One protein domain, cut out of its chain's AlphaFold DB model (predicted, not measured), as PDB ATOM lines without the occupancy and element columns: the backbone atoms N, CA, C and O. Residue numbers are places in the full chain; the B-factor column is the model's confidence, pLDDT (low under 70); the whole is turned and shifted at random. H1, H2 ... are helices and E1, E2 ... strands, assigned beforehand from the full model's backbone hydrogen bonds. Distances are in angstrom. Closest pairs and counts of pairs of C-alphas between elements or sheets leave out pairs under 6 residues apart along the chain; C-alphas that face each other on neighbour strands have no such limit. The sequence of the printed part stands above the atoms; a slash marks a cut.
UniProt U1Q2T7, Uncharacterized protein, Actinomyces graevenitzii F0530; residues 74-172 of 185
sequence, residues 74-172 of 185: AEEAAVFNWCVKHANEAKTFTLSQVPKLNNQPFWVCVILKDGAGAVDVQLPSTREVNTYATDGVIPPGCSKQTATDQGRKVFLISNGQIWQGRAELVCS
ATOM      1  N   ALA A  74     -87.428  48.822  65.298       85.00
ATOM      2  CA  ALA A  74     -87.577  49.978  64.419       85.00
ATOM      3  C   ALA A  74     -86.690  49.879  63.165       85.00
ATOM      4  O   ALA A  74     -87.131  50.243  62.076       85.00
ATOM      5  N   GLU A  75     -85.465  49.363  63.299       85.94
ATOM      6  CA  GLU A  75     -84.564  49.124  62.165       85.94
ATOM      7  C   GLU A  75     -85.099  48.010  61.263       85.94
ATOM      8  O   GLU A  75     -85.179  48.201  60.051       85.94
ATOM      9  N   GLU A  76     -85.546  46.892  61.844       84.94
ATOM     10  CA  GLU A  76     -86.188  45.803  61.098       84.94
ATOM     11  C   GLU A  76     -87.420  46.307  60.325       84.94
ATOM     12  O   GLU A  76     -87.562  46.058  59.127       84.94
ATOM     13  N   ALA A  77     -88.284  47.095  60.973       86.06
ATOM     14  CA  ALA A  77     -89.452  47.686  60.324       86.06
ATOM     15  C   ALA A  77     -89.073  48.661  59.196       86.06
ATOM     16  O   ALA A  77     -89.733  48.691  58.156       86.06
ATOM     17  N   ALA A  78     -88.005  49.448  59.360       88.00
ATOM     18  CA  ALA A  78     -87.518  50.347  58.315       88.00
ATOM     19  C   ALA A  78     -87.022  49.574  57.083       88.00
ATOM     20  O   ALA A  78     -87.363  49.938  55.953       88.00
ATOM     21  N   VAL A  79     -86.279  48.480  57.289       88.06
ATOM     22  CA  VAL A  79     -85.826  47.591  56.206       88.06
ATOM     23  C   VAL A  79     -87.021  46.922  55.524       88.06
ATOM     24  O   VAL A  79     -87.082  46.892  54.295       88.06
ATOM     25  N   PHE A  80     -88.003  46.442  56.294       88.81
ATOM     26  CA  PHE A  80     -89.213  45.832  55.742       88.81
ATOM     27  C   PHE A  80     -90.015  46.823  54.888       88.81
ATOM     28  O   PHE A  80     -90.360  46.527  53.746       88.81
ATOM     29  N   ASN A  81     -90.246  48.038  55.388       89.62
ATOM     30  CA  ASN A  81     -90.963  49.076  54.645       89.62
ATOM     31  C   ASN A  81     -90.233  49.470  53.353       89.62
ATOM     32  O   ASN A  81     -90.867  49.679  52.317       89.62
ATOM     33  N   TRP A  82     -88.900  49.535  53.389       91.38
ATOM     34  CA  TRP A  82     -88.095  49.751  52.190       91.38
ATOM     35  C   TRP A  82     -88.249  48.594  51.198       91.38
ATOM     36  O   TRP A  82     -88.495  48.827  50.016       91.38
ATOM     37  N   CYS A  83     -88.184  47.350  51.678       90.12
ATOM     38  CA  CYS A  83     -88.381  46.160  50.857       90.12
ATOM     39  C   CYS A  83     -89.734  46.182  50.140       90.12
ATOM     40  O   CYS A  83     -89.780  46.028  48.923       90.12
ATOM     41  N   VAL A  84     -90.827  46.439  50.867       89.88
ATOM     42  CA  VAL A  84     -92.181  46.527  50.297       89.88
ATOM     43  C   VAL A  84     -92.252  47.610  49.217       89.88
ATOM     44  O   VAL A  84     -92.817  47.378  48.149       89.88
ATOM     45  N   LYS A  85     -91.640  48.773  49.464       91.19
ATOM     46  CA  LYS A  85     -91.615  49.897  48.521       91.19
ATOM     47  C   LYS A  85     -90.866  49.575  47.223       91.19
ATOM     48  O   LYS A  85     -91.284  50.047  46.172       91.19
ATOM     49  N   HIS A  86     -89.787  48.796  47.303       89.69
ATOM     50  CA  HIS A  86     -88.917  48.464  46.168       89.69
ATOM     51  C   HIS A  86     -89.157  47.053  45.598       89.69
ATOM     52  O   HIS A  86     -88.489  46.631  44.655       89.69
ATOM     53  N   ALA A  87     -90.134  46.306  46.122       87.44
ATOM     54  CA  ALA A  87     -90.422  44.930  45.711       87.44
ATOM     55  C   ALA A  87     -90.798  44.802  44.224       87.44
ATOM     56  O   ALA A  87     -90.539  43.774  43.603       87.44
ATOM     57  N   ASN A  88     -91.404  45.837  43.640       88.19
ATOM     58  CA  ASN A  88     -91.750  45.906  42.216       88.19
ATOM     59  C   ASN A  88     -90.540  46.170  41.300       88.19
ATOM     60  O   ASN A  88     -90.623  45.916  40.102       88.19
ATOM     61  N   GLU A  89     -89.434  46.674  41.847       87.88
ATOM     62  CA  GLU A  89     -88.173  46.910  41.136       87.88
ATOM     63  C   GLU A  89     -87.253  45.678  41.181       87.88
ATOM     64  O   GLU A  89     -86.231  45.622  40.488       87.88
ATOM     65  N   ALA A  90     -87.617  44.677  41.989       86.38
ATOM     66  CA  ALA A  90     -86.833  43.477  42.198       86.38
ATOM     67  C   ALA A  90     -86.702  42.660  40.911       86.38
ATOM     68  O   ALA A  90     -87.678  42.213  40.307       86.38
ATOM     69  N   LYS A  91     -85.452  42.422  40.513       84.12
ATOM     70  CA  LYS A  91     -85.141  41.525  39.398       84.12
ATOM     71  C   LYS A  91     -85.133  40.087  39.880       84.12
ATOM     72  O   LYS A  91     -84.804  39.810  41.030       84.12
ATOM     73  N   THR A  92     -85.418  39.161  38.980       77.81
ATOM     74  CA  THR A  92     -85.286  37.735  39.263       77.81
ATOM     75  C   THR A  92     -83.839  37.399  39.638       77.81
ATOM     76  O   THR A  92     -82.902  37.734  38.908       77.81
ATOM     77  N   PHE A  93     -83.658  36.758  40.790       75.12
ATOM     78  CA  PHE A  93     -82.349  36.397  41.317       75.12
ATOM     79  C   PHE A  93     -81.783  35.157  40.608       75.12
ATOM     80  O   PHE A  93     -82.443  34.119  40.561       75.12
ATOM     81  N   THR A  94     -80.563  35.225  40.070       70.75
ATOM     82  CA  THR A  94     -79.926  34.100  39.348       70.75
ATOM     83  C   THR A  94     -78.665  33.615  40.054       70.75
ATOM     84  O   THR A  94     -77.955  34.404  40.672       70.75
ATOM     85  N   LEU A  95     -78.330  32.325  39.910       68.06
ATOM     86  CA  LEU A  95     -77.130  31.749  40.531       68.06
ATOM     87  C   LEU A  95     -75.831  32.475  40.152       68.06
ATOM     88  O   LEU A  95     -74.925  32.588  40.967       68.06
ATOM     89  N   SER A  96     -75.730  33.022  38.939       68.38
ATOM     90  CA  SER A  96     -74.550  33.780  38.499       68.38
ATOM     91  C   SER A  96     -74.347  35.102  39.258       68.38
ATOM     92  O   SER A  96     -73.265  35.688  39.196       68.38
ATOM     93  N   GLN A  97     -75.361  35.575  39.990       69.12
ATOM     94  CA  GLN A  97     -75.272  36.722  40.894       69.12
ATOM     95  C   GLN A  97     -74.820  36.315  42.309       69.12
ATOM     96  O   GLN A  97     -74.354  37.173  43.052       69.12
ATOM     97  N   VAL A  98     -74.849  35.021  42.661       62.44
ATOM     98  CA  VAL A  98     -74.383  34.490  43.960       62.44
ATOM     99  C   VAL A  98     -72.899  34.784  44.210       62.44
ATOM    100  O   VAL A  98     -72.591  35.302  45.281       62.44
ATOM    101  N   PRO A  99     -71.964  34.584  43.252       55.22
ATOM    102  CA  PRO A  99     -70.561  34.957  43.442       55.22
ATOM    103  C   PRO A  99     -70.346  36.457  43.698       55.22
ATOM    104  O   PRO A  99     -69.310  36.834  44.231       55.22
ATOM    105  N   LYS A 100     -71.305  37.316  43.320       64.44
ATOM    106  CA  LYS A 100     -71.254  38.764  43.579       64.44
ATOM    107  C   LYS A 100     -71.776  39.132  44.969       64.44
ATOM    108  O   LYS A 100     -71.354  40.144  45.509       64.44
ATOM    109  N   LEU A 101     -72.647  38.300  45.543       66.94
ATOM    110  CA  LEU A 101     -73.048  38.362  46.954       66.94
ATOM    111  C   LEU A 101     -72.018  37.685  47.881       66.94
ATOM    112  O   LEU A 101     -72.150  37.732  49.101       66.94
ATOM    113  N   ASN A 102     -70.998  37.038  47.311       62.09
ATOM    114  CA  ASN A 102     -70.035  36.222  48.036       62.09
ATOM    115  C   ASN A 102     -69.288  37.045  49.096       62.09
ATOM    116  O   ASN A 102     -68.648  38.050  48.786       62.09
ATOM    117  N   ASN A 103     -69.372  36.580  50.343       64.38
ATOM    118  CA  ASN A 103     -68.832  37.195  51.561       64.38
ATOM    119  C   ASN A 103     -69.414  38.555  51.973       64.38
ATOM    120  O   ASN A 103     -68.873  39.164  52.897       64.38
ATOM    121  N   GLN A 104     -70.511  39.017  51.367       72.69
ATOM    122  CA  GLN A 104     -71.236  40.170  51.894       72.69
ATOM    123  C   GLN A 104     -72.558  39.741  52.533       72.69
ATOM    124  O   GLN A 104     -73.347  39.039  51.898       72.69
ATOM    125  N   PRO A 105     -72.814  40.142  53.787       80.75
ATOM    126  CA  PRO A 105     -74.107  39.917  54.410       80.75
ATOM    127  C   PRO A 105     -75.210  40.625  53.620       80.75
ATOM    128  O   PRO A 105     -75.003  41.673  53.001       80.75
ATOM    129  N   PHE A 106     -76.394  40.031  53.634       83.38
ATOM    130  CA  PHE A 106     -77.566  40.565  52.956       83.38
ATOM    131  C   PHE A 106     -78.788  40.424  53.852       83.38
ATOM    132  O   PHE A 106     -78.844  39.578  54.746       83.38
ATOM    133  N   TRP A 107     -79.775  41.270  53.589       85.56
ATOM    134  CA  TRP A 107     -81.081  41.165  54.213       85.56
ATOM    135  C   TRP A 107     -81.955  40.202  53.414       85.56
ATOM    136  O   TRP A 107     -82.019  40.281  52.184       85.56
ATOM    137  N   VAL A 108     -82.661  39.330  54.117       85.12
ATOM    138  CA  VAL A 108     -83.751  38.518  53.587       85.12
ATOM    139  C   VAL A 108     -85.050  39.176  54.008       85.12
ATOM    140  O   VAL A 108     -85.306  39.346  55.190       85.12
ATOM    141  N   CYS A 109     -85.883  39.543  53.046       87.00
ATOM    142  CA  CYS A 109     -87.205  40.097  53.288       87.00
ATOM    143  C   CYS A 109     -88.268  39.119  52.794       87.00
ATOM    144  O   CYS A 109     -88.254  38.698  51.637       87.00
ATOM    145  N   VAL A 110     -89.202  38.761  53.666       85.12
ATOM    146  CA  VAL A 110     -90.326  37.878  53.356       85.12
ATOM    147  C   VAL A 110     -91.603  38.695  53.410       85.12
ATOM    148  O   VAL A 110     -91.923  39.251  54.452       85.12
ATOM    149  N   ILE A 111     -92.341  38.735  52.302       85.62
ATOM    150  CA  ILE A 111     -93.658  39.369  52.204       85.62
ATOM    151  C   ILE A 111     -94.701  38.268  52.027       85.62
ATOM    152  O   ILE A 111     -94.597  37.438  51.122       85.62
ATOM    153  N   LEU A 112     -95.699  38.253  52.899       83.94
ATOM    154  CA  LEU A 112     -96.848  37.358  52.856       83.94
ATOM    155  C   LEU A 112     -97.979  37.972  52.021       83.94
ATOM    156  O   LEU A 112     -97.964  39.149  51.656       83.94
ATOM    157  N   LYS A 113     -98.984  37.156  51.694       79.88
ATOM    158  CA  LYS A 113    -100.097  37.546  50.813       79.88
ATOM    159  C   LYS A 113    -100.930  38.716  51.352       79.88
ATOM    160  O   LYS A 113    -101.477  39.481  50.564       79.88
ATOM    161  N   ASP A 114    -101.035  38.835  52.668       79.56
ATOM    162  CA  ASP A 114    -101.746  39.895  53.389       79.56
ATOM    163  C   ASP A 114    -100.920  41.186  53.547       79.56
ATOM    164  O   ASP A 114    -101.411  42.165  54.103       79.56
ATOM    165  N   GLY A 115     -99.684  41.211  53.036       76.94
ATOM    166  CA  GLY A 115     -98.760  42.335  53.173       76.94
ATOM    167  C   GLY A 115     -97.967  42.334  54.481       76.94
ATOM    168  O   GLY A 115     -97.091  43.182  54.642       76.94
ATOM    169  N   ALA A 116     -98.220  41.381  55.385       81.06
ATOM    170  CA  ALA A 116     -97.375  41.153  56.549       81.06
ATOM    171  C   ALA A 116     -96.052  40.497  56.135       81.06
ATOM    172  O   ALA A 116     -95.879  40.044  55.000       81.06
ATOM    173  N   GLY A 117     -95.093  40.433  57.051       83.00
ATOM    174  CA  GLY A 117     -93.804  39.862  56.721       83.00
ATOM    175  C   GLY A 117     -92.748  40.029  57.790       83.00
ATOM    176  O   GLY A 117     -93.031  40.418  58.922       83.00
ATOM    177  N   ALA A 118     -91.526  39.698  57.403       81.62
ATOM    178  CA  ALA A 118     -90.363  39.743  58.265       81.62
ATOM    179  C   ALA A 118     -89.119  40.109  57.469       81.62
ATOM    180  O   ALA A 118     -89.052  39.888  56.256       81.62
ATOM    181  N   VAL A 119     -88.128  40.626  58.181       82.06
ATOM    182  CA  VAL A 119     -86.771  40.774  57.675       82.06
ATOM    183  C   VAL A 119     -85.815  40.030  58.588       82.06
ATOM    184  O   VAL A 119     -86.036  39.971  59.792       82.06
ATOM    185  N   ASP A 120     -84.773  39.471  57.996       80.75
ATOM    186  CA  ASP A 120     -83.690  38.790  58.693       80.75
ATOM    187  C   ASP A 120     -82.350  39.138  58.030       80.75
ATOM    188  O   ASP A 120     -82.322  39.557  56.867       80.75
ATOM    189  N   VAL A 121     -81.242  38.985  58.752       78.50
ATOM    190  CA  VAL A 121     -79.888  39.175  58.217       78.50
ATOM    191  C   VAL A 121     -79.187  37.838  58.150       78.50
ATOM    192  O   VAL A 121     -79.001  37.171  59.161       78.50
ATOM    193  N   GLN A 122     -78.709  37.480  56.962       73.19
ATOM    194  CA  GLN A 122     -78.054  36.197  56.752       73.19
ATOM    195  C   GLN A 122     -76.626  36.380  56.235       73.19
ATOM    196  O   GLN A 122     -76.332  37.281  55.438       73.19
ATOM    197  N   LEU A 123     -75.716  35.509  56.688       65.38
ATOM    198  CA  LEU A 123     -74.437  35.336  56.006       65.38
ATOM    199  C   LEU A 123     -74.667  34.555  54.709       65.38
ATOM    200  O   LEU A 123     -75.422  33.583  54.710       65.38
ATOM    201  N   PRO A 124     -73.968  34.897  53.618       64.19
ATOM    202  CA  PRO A 124     -73.997  34.104  52.401       64.19
ATOM    203  C   PRO A 124     -73.304  32.762  52.631       64.19
ATOM    204  O   PRO A 124     -72.111  32.606  52.383       64.19
ATOM    205  N   SER A 125     -74.062  31.755  53.059       61.72
ATOM    206  CA  SER A 125     -73.710  30.376  52.754       61.72
ATOM    207  C   SER A 125     -74.170  30.095  51.323       61.72
ATOM    208  O   SER A 125     -75.314  30.369  50.954       61.72
ATOM    209  N   THR A 126     -73.292  29.548  50.477       55.72
ATOM    210  CA  THR A 126     -73.640  29.225  49.079       55.72
ATOM    211  C   THR A 126     -74.913  28.371  49.013       55.72
ATOM    212  O   THR A 126     -75.711  28.513  48.097       55.72
ATOM    213  N   ARG A 127     -75.157  27.543  50.035       58.81
ATOM    214  CA  ARG A 127     -76.336  26.684  50.162       58.81
ATOM    215  C   ARG A 127     -77.650  27.459  50.345       58.81
ATOM    216  O   ARG A 127     -78.625  27.115  49.687       58.81
ATOM    217  N   GLU A 128     -77.689  28.494  51.184       61.94
ATOM    218  CA  GLU A 128     -78.908  29.289  51.429       61.94
ATOM    219  C   GLU A 128     -79.191  30.278  50.300       61.94
ATOM    220  O   GLU A 128     -80.340  30.487  49.929       61.94
ATOM    221  N   VAL A 129     -78.156  30.843  49.678       64.44
ATOM    222  CA  VAL A 129     -78.362  31.737  48.532       64.44
ATOM    223  C   VAL A 129     -78.843  30.943  47.304       64.44
ATOM    224  O   VAL A 129     -79.736  31.400  46.589       64.44
ATOM    225  N   ASN A 130     -78.341  29.715  47.104       63.09
ATOM    226  CA  ASN A 130     -78.849  28.795  46.072       63.09
ATOM    227  C   ASN A 130     -80.333  28.466  46.273       63.09
ATOM    228  O   ASN A 130     -81.079  28.323  45.310       63.09
ATOM    229  N   THR A 131     -80.771  28.404  47.528       64.88
ATOM    230  CA  THR A 131     -82.165  28.194  47.914       64.88
ATOM    231  C   THR A 131     -83.120  29.247  47.360       64.88
ATOM    232  O   THR A 131     -84.247  28.930  46.973       64.88
ATOM    233  N   TYR A 132     -82.652  30.482  47.226       67.62
ATOM    234  CA  TYR A 132     -83.460  31.566  46.692       67.62
ATOM    235  C   TYR A 132     -83.263  31.791  45.187       67.62
ATOM    236  O   TYR A 132     -84.037  32.534  44.583       67.62
ATOM    237  N   ALA A 133     -82.274  31.153  44.556       67.19
ATOM    238  CA  ALA A 133     -81.986  31.318  43.136       67.19
ATOM    239  C   ALA A 133     -83.047  30.686  42.217       67.19
ATOM    240  O   ALA A 133     -83.780  29.763  42.581       67.19
ATOM    241  N   THR A 134     -83.154  31.230  41.002       64.56
ATOM    242  CA  THR A 134     -84.132  30.826  39.973       64.56
ATOM    243  C   THR A 134     -83.591  29.848  38.930       64.56
ATOM    244  O   THR A 134     -84.033  29.828  37.785       64.56
ATOM    245  N   ASP A 135     -82.645  28.996  39.300       61.25
ATOM    246  CA  ASP A 135     -82.242  27.851  38.492       61.25
ATOM    247  C   ASP A 135     -83.199  26.687  38.779       61.25
ATOM    248  O   ASP A 135     -83.351  26.287  39.919       61.25
ATOM    249  N   GLY A 136     -83.908  26.153  37.785       57.59
ATOM    250  CA  GLY A 136     -85.057  25.237  37.954       57.59
ATOM    251  C   GLY A 136     -84.874  23.945  38.782       57.59
ATOM    252  O   GLY A 136     -85.796  23.136  38.833       57.59
ATOM    253  N   VAL A 137     -83.742  23.736  39.452       64.88
ATOM    254  CA  VAL A 137     -83.493  22.677  40.436       64.88
ATOM    255  C   VAL A 137     -83.982  23.129  41.810       64.88
ATOM    256  O   VAL A 137     -83.688  24.239  42.237       64.88
ATOM    257  N   ILE A 138     -84.770  22.307  42.503       64.06
ATOM    258  CA  ILE A 138     -85.170  22.581  43.890       64.06
ATOM    259  C   ILE A 138     -84.016  22.146  44.805       64.06
ATOM    260  O   ILE A 138     -83.652  20.968  44.781       64.06
ATOM    261  N   PRO A 139     -83.426  23.051  45.596       63.56
ATOM    262  CA  PRO A 139     -82.340  22.682  46.490       63.56
ATOM    263  C   PRO A 139     -82.815  21.775  47.639       63.56
ATOM    264  O   PRO A 139     -83.968  21.861  48.071       63.56
ATOM    265  N   PRO A 140     -81.936  20.903  48.170       62.06
ATOM    266  CA  PRO A 140     -82.273  20.024  49.287       62.06
ATOM    267  C   PRO A 140     -82.721  20.813  50.523       62.06
ATOM    268  O   PRO A 140     -82.000  21.701  50.977       62.06
ATOM    269  N   GLY A 141     -83.876  20.454  51.092       64.31
ATOM    270  CA  GLY A 141     -84.500  21.177  52.211       64.31
ATOM    271  C   GLY A 141     -85.544  22.217  51.782       64.31
ATOM    272  O   GLY A 141     -86.211  22.800  52.633       64.31
ATOM    273  N   CYS A 142     -85.731  22.409  50.474       69.06
ATOM    274  CA  CYS A 142     -86.813  23.202  49.909       69.06
ATOM    275  C   CYS A 142     -87.904  22.331  49.291       69.06
ATOM    276  O   CYS A 142     -87.637  21.294  48.688       69.06
ATOM    277  N   SER A 143     -89.144  22.787  49.404       68.12
ATOM    278  CA  SER A 143     -90.327  22.212  48.778       68.12
ATOM    279  C   SER A 143     -91.056  23.281  47.967       68.12
ATOM    280  O   SER A 143     -90.866  24.482  48.166       68.12
ATOM    281  N   LYS A 144     -91.885  22.853  47.009       71.38
ATOM    282  CA  LYS A 144     -92.784  23.787  46.325       71.38
ATOM    283  C   LYS A 144     -93.785  24.360  47.328       71.38
ATOM    284  O   LYS A 144     -94.260  23.629  48.195       71.38
ATOM    285  N   GLN A 145     -94.117  25.640  47.173       68.81
ATOM    286  CA  GLN A 145     -95.169  26.301  47.937       68.81
ATOM    287  C   GLN A 145     -96.447  25.473  47.895       68.81
ATOM    288  O   GLN A 145     -96.897  25.038  46.830       68.81
ATOM    289  N   THR A 146     -97.034  25.270  49.067       66.88
ATOM    290  CA  THR A 146     -98.351  24.655  49.186       66.88
ATOM    291  C   THR A 146     -99.438  25.729  49.097       66.88
ATOM    292  O   THR A 146     -99.151  26.927  49.056       66.88
ATOM    293  N   ALA A 147    -100.714  25.330  49.054       62.44
ATOM    294  CA  ALA A 147    -101.832  26.277  48.991       62.44
ATOM    295  C   ALA A 147    -101.831  27.288  50.159       62.44
ATOM    296  O   ALA A 147    -102.251  28.429  49.980       62.44
ATOM    297  N   THR A 148    -101.320  26.889  51.327       62.66
ATOM    298  CA  THR A 148    -101.179  27.748  52.513       62.66
ATOM    299  C   THR A 148    -100.035  28.754  52.405       62.66
ATOM    300  O   THR A 148    -100.067  29.772  53.088       62.66
ATOM    301  N   ASP A 149     -99.063  28.520  51.522       64.94
ATOM    302  CA  ASP A 149     -97.918  29.410  51.292       64.94
ATOM    303  C   ASP A 149     -98.118  30.338  50.087       64.94
ATOM    304  O   ASP A 149     -97.240  31.145  49.768       64.94
ATOM    305  N   GLN A 150     -99.261  30.226  49.399       67.12
ATOM    306  CA  GLN A 150     -99.540  31.000  48.197       67.12
ATOM    307  C   GLN A 150     -99.417  32.500  48.456       67.12
ATOM    308  O   GLN A 150    -100.132  33.078  49.275       67.12
ATOM    309  N   GLY A 151     -98.556  33.144  47.671       72.38
ATOM    310  CA  GLY A 151     -98.327  34.584  47.744       72.38
ATOM    311  C   GLY A 151     -97.177  34.986  48.663       72.38
ATOM    312  O   GLY A 151     -96.881  36.177  48.728       72.38
ATOM    313  N   ARG A 152     -96.486  34.029  49.303       79.00
ATOM    314  CA  ARG A 152     -95.201  34.289  49.957       79.00
ATOM    315  C   ARG A 152     -94.163  34.671  48.902       79.00
ATOM    316  O   ARG A 152     -93.882  33.914  47.974       79.00
ATOM    317  N   LYS A 153     -93.564  35.846  49.060       83.25
ATOM    318  CA  LYS A 153     -92.479  36.358  48.221       83.25
ATOM    319  C   LYS A 153     -91.248  36.576  49.080       83.25
ATOM    320  O   LYS A 153     -91.345  37.144  50.163       83.25
ATOM    321  N   VAL A 154     -90.101  36.123  48.592       82.94
ATOM    322  CA  VAL A 154     -88.814  36.306  49.263       82.94
ATOM    323  C   VAL A 154     -87.953  37.233  48.422       82.94
ATOM    324  O   VAL A 154     -87.876  37.071  47.202       82.94
ATOM    325  N   PHE A 155     -87.308  38.188  49.076       85.81
ATOM    326  CA  PHE A 155     -86.421  39.166  48.468       85.81
ATOM    327  C   PHE A 155     -85.069  39.156  49.175       85.81
ATOM    328  O   PHE A 155     -85.008  39.073  50.399       85.81
ATOM    329  N   LEU A 156     -83.995  39.262  48.401       85.12
ATOM    330  CA  LEU A 156     -82.645  39.484  48.901       85.12
ATOM    331  C   LEU A 156     -82.301  40.946  48.675       85.12
ATOM    332  O   LEU A 156     -82.542  41.466  47.584       85.12
ATOM    333  N   ILE A 157     -81.728  41.594  49.681       86.31
ATOM    334  CA  ILE A 157     -81.351  43.002  49.613       86.31
ATOM    335  C   ILE A 157     -79.894  43.141  50.034       86.31
ATOM    336  O   ILE A 157     -79.500  42.736  51.126       86.31
ATOM    337  N   SER A 158     -79.086  43.737  49.168       83.56
ATOM    338  CA  SER A 158     -77.679  44.016  49.448       83.56
ATOM    339  C   SER A 158     -77.256  45.267  48.692       83.56
ATOM    340  O   SER A 158     -77.610  45.434  47.527       83.56
ATOM    341  N   ASN A 159     -76.525  46.167  49.357       79.19
ATOM    342  CA  ASN A 159     -75.976  47.393  48.761       79.19
ATOM    343  C   ASN A 159     -76.990  48.220  47.942       79.19
ATOM    344  O   ASN A 159     -76.685  48.693  46.848       79.19
ATOM    345  N   GLY A 160     -78.218  48.367  48.451       77.19
ATOM    346  CA  GLY A 160     -79.286  49.127  47.786       77.19
ATOM    347  C   GLY A 160     -79.883  48.453  46.544       77.19
ATOM    348  O   GLY A 160     -80.693  49.059  45.850       77.19
ATOM    349  N   GLN A 161     -79.502  47.210  46.259       83.19
ATOM    350  CA  GLN A 161     -80.102  46.379  45.226       83.19
ATOM    351  C   GLN A 161     -81.043  45.361  45.863       83.19
ATOM    352  O   GLN A 161     -80.803  44.895  46.976       83.19
ATOM    353  N   ILE A 162     -82.107  45.022  45.139       86.94
ATOM    354  CA  ILE A 162     -83.111  44.047  45.554       86.94
ATOM    355  C   ILE A 162     -83.330  43.020  44.447       86.94
ATOM    356  O   ILE A 162     -83.441  43.355  43.263       86.94
ATOM    357  N   TRP A 163     -83.408  41.756  44.844       86.44
ATOM    358  CA  TRP A 163     -83.699  40.650  43.948       86.44
ATOM    359  C   TRP A 163     -84.805  39.783  44.513       86.44
ATOM    360  O   TRP A 163     -84.840  39.507  45.706       86.44
ATOM    361  N   GLN A 164     -85.695  39.329  43.643       86.00
ATOM    362  CA  GLN A 164     -86.751  38.402  44.002       86.00
ATOM    363  C   GLN A 164     -86.217  36.972  43.903       86.00
ATOM    364  O   GLN A 164     -85.754  36.543  42.840       86.00
ATOM    365  N   GLY A 165     -86.300  36.242  45.012       78.44
ATOM    366  CA  GLY A 165     -86.029  34.813  45.052       78.44
ATOM    367  C   GLY A 165     -87.144  33.994  44.395       78.44
ATOM    368  O   GLY A 165     -88.148  34.531  43.918       78.44
ATOM    369  N   ARG A 166     -86.997  32.669  44.358       75.19
ATOM    370  CA  ARG A 166     -87.987  31.799  43.705       75.19
ATOM    371  C   ARG A 166     -89.357  31.886  44.391       75.19
ATOM    372  O   ARG A 166     -89.540  31.401  45.502       75.19
ATOM    373  N   ALA A 167     -90.333  32.458  43.684       65.44
ATOM    374  CA  ALA A 167     -91.683  32.729  44.189       65.44
ATOM    375  C   ALA A 167     -92.519  31.475  44.505       65.44
ATOM    376  O   ALA A 167     -93.608  31.601  45.045       65.44
ATOM    377  N   GLU A 168     -92.024  30.283  44.168       67.69
ATOM    378  CA  GLU A 168     -92.735  29.011  44.332       67.69
ATOM    379  C   GLU A 168     -92.044  28.059  45.312       67.69
ATOM    380  O   GLU A 168     -92.419  26.892  45.372       67.69
ATOM    381  N   LEU A 169     -91.024  28.501  46.057       67.88
ATOM    382  CA  LEU A 169     -90.337  27.648  47.029       67.88
ATOM    383  C   LEU A 169     -90.591  28.080  48.467       67.88
ATOM    384  O   LEU A 169     -90.603  29.264  48.802       67.88
ATOM    385  N   VAL A 170     -90.758  27.072  49.315       66.75
ATOM    386  CA  VAL A 170     -90.700  27.160  50.769       66.75
ATOM    387  C   VAL A 170     -89.522  26.315  51.185       66.75
ATOM    388  O   VAL A 170     -89.476  25.115  50.939       66.75
ATOM    389  N   CYS A 171     -88.540  26.954  51.790       64.81
ATOM    390  CA  CYS A 171     -87.375  26.258  52.289       64.81
ATOM    391  C   CYS A 171     -87.541  26.097  53.775       64.81
ATOM    392  O   CYS A 171     -87.767  27.095  54.457       64.81
ATOM    393  N   SER A 172     -87.526  24.842  54.227       49.41
ATOM    394  CA  SER A 172     -87.638  24.506  55.632       49.41
ATOM    395  C   SER A 172     -86.344  24.962  56.280       49.41
ATOM    396  O   SER A 172     -85.279  24.424  55.967       49.41
TER     397      SER A 172
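Overview. This is residues 74 to 172 of the 185 residues of an uncharacterized protein of Actinomyces graevenitzii F0530 (UniProt U1Q2T7). A strongly twisted sheet of four strands, E2, E1, E4 and E5, makes the middle, and the longest helix, H1, crosses over one of its faces; well away from H1 lie two short helices, H2 and H3, and a small two-stranded ribbon, E3 with E6. The stretch after H1 runs past the edge strand E5, where residues 91 to 92 pair with residues 163 to 164, parallel. The printed part has 99 residues, with three named helices and six named strands in the order H1 H2 E1 E2 H3 E3 E4 E5 E6; the class is mixed, helices and strands. The large sheet has the order E2 - E1 - E4 - E5 and the small one E3 - E6, both antiparallel throughout. The whole is compact, with a radius of gyration of the C-alphas of 12.6 A and spans of 34 by 34 by 21 A.

Along the chain. H1, residues 74 to 86, begins at C-alpha 74 (-87.577, 49.978, 64.419) and is 18.4 A long. H2 is residues 95 to 101, 10.1 A. E1, residues 106 to 111, and E2, residues 117 to 122, are each 16.2 A long. H3 is residues 126 to 132, 10.4 A, and E3 is residues 142 to 144, 7.0 A. E4, residues 153 to 158, begins at (-92.479, 36.358, 48.221) and is 16.7 A long. E5 is residues 161 to 164, 10.5 A. E6, residues 169 to 171, is 6.2 A long and ends at (-87.375, 26.258, 52.289).

Arrangement. H1 is on the large sheet at a height of 8.8 A and runs across the strands, at 70 degrees to E2 on the local plane. It lies over E2, E4 and, only just, with 3 C-alphas, E1; the closest C-alphas of H1 and E2 are those of Phe 80 and Val 119, 5.9 A apart. These are two layers, a helix on one face of a sheet. E1 and E2 form a hairpin, with N 108 and O 120 at 2.8 A. E1 and E4 are antiparallel at 157 degrees, with N 109 and O 155 at 2.8 A. E4 and E5 form a hairpin, with N 156 and O 163 at 2.8 A. H3 only grazes this sheet, with its residues 128 to 132. H2 and H3 touch at a steep tilt of 60 degrees, opposite ways, closest at the C-alphas of Leu 95 and Asn 130, 6.5 A. The closest C-alphas of H3 and E6 are those of Thr 131 and Cys 171, 7.1 A apart. E3 and E6 are antiparallel neighbours, with N 143 and O 170 at 2.8 A. H1 and H3 are apart. In H1 every O i to N i+4 pair is within hydrogen-bond range; in H3 2 of 3 are, and in H2 1 of 3, beside 3 of 4 O i to N i+3 pairs.

Size, cuts and confidence. The two C-alphas farthest apart are those of Ala 74 and Val 137, 36.6 A. The printed part has no cut, and no link is long. The mean pLDDT of the printed part is 75.0; residues 95 to 103, 123 to 143, 145 to 150 and 167 to 172 are under 70.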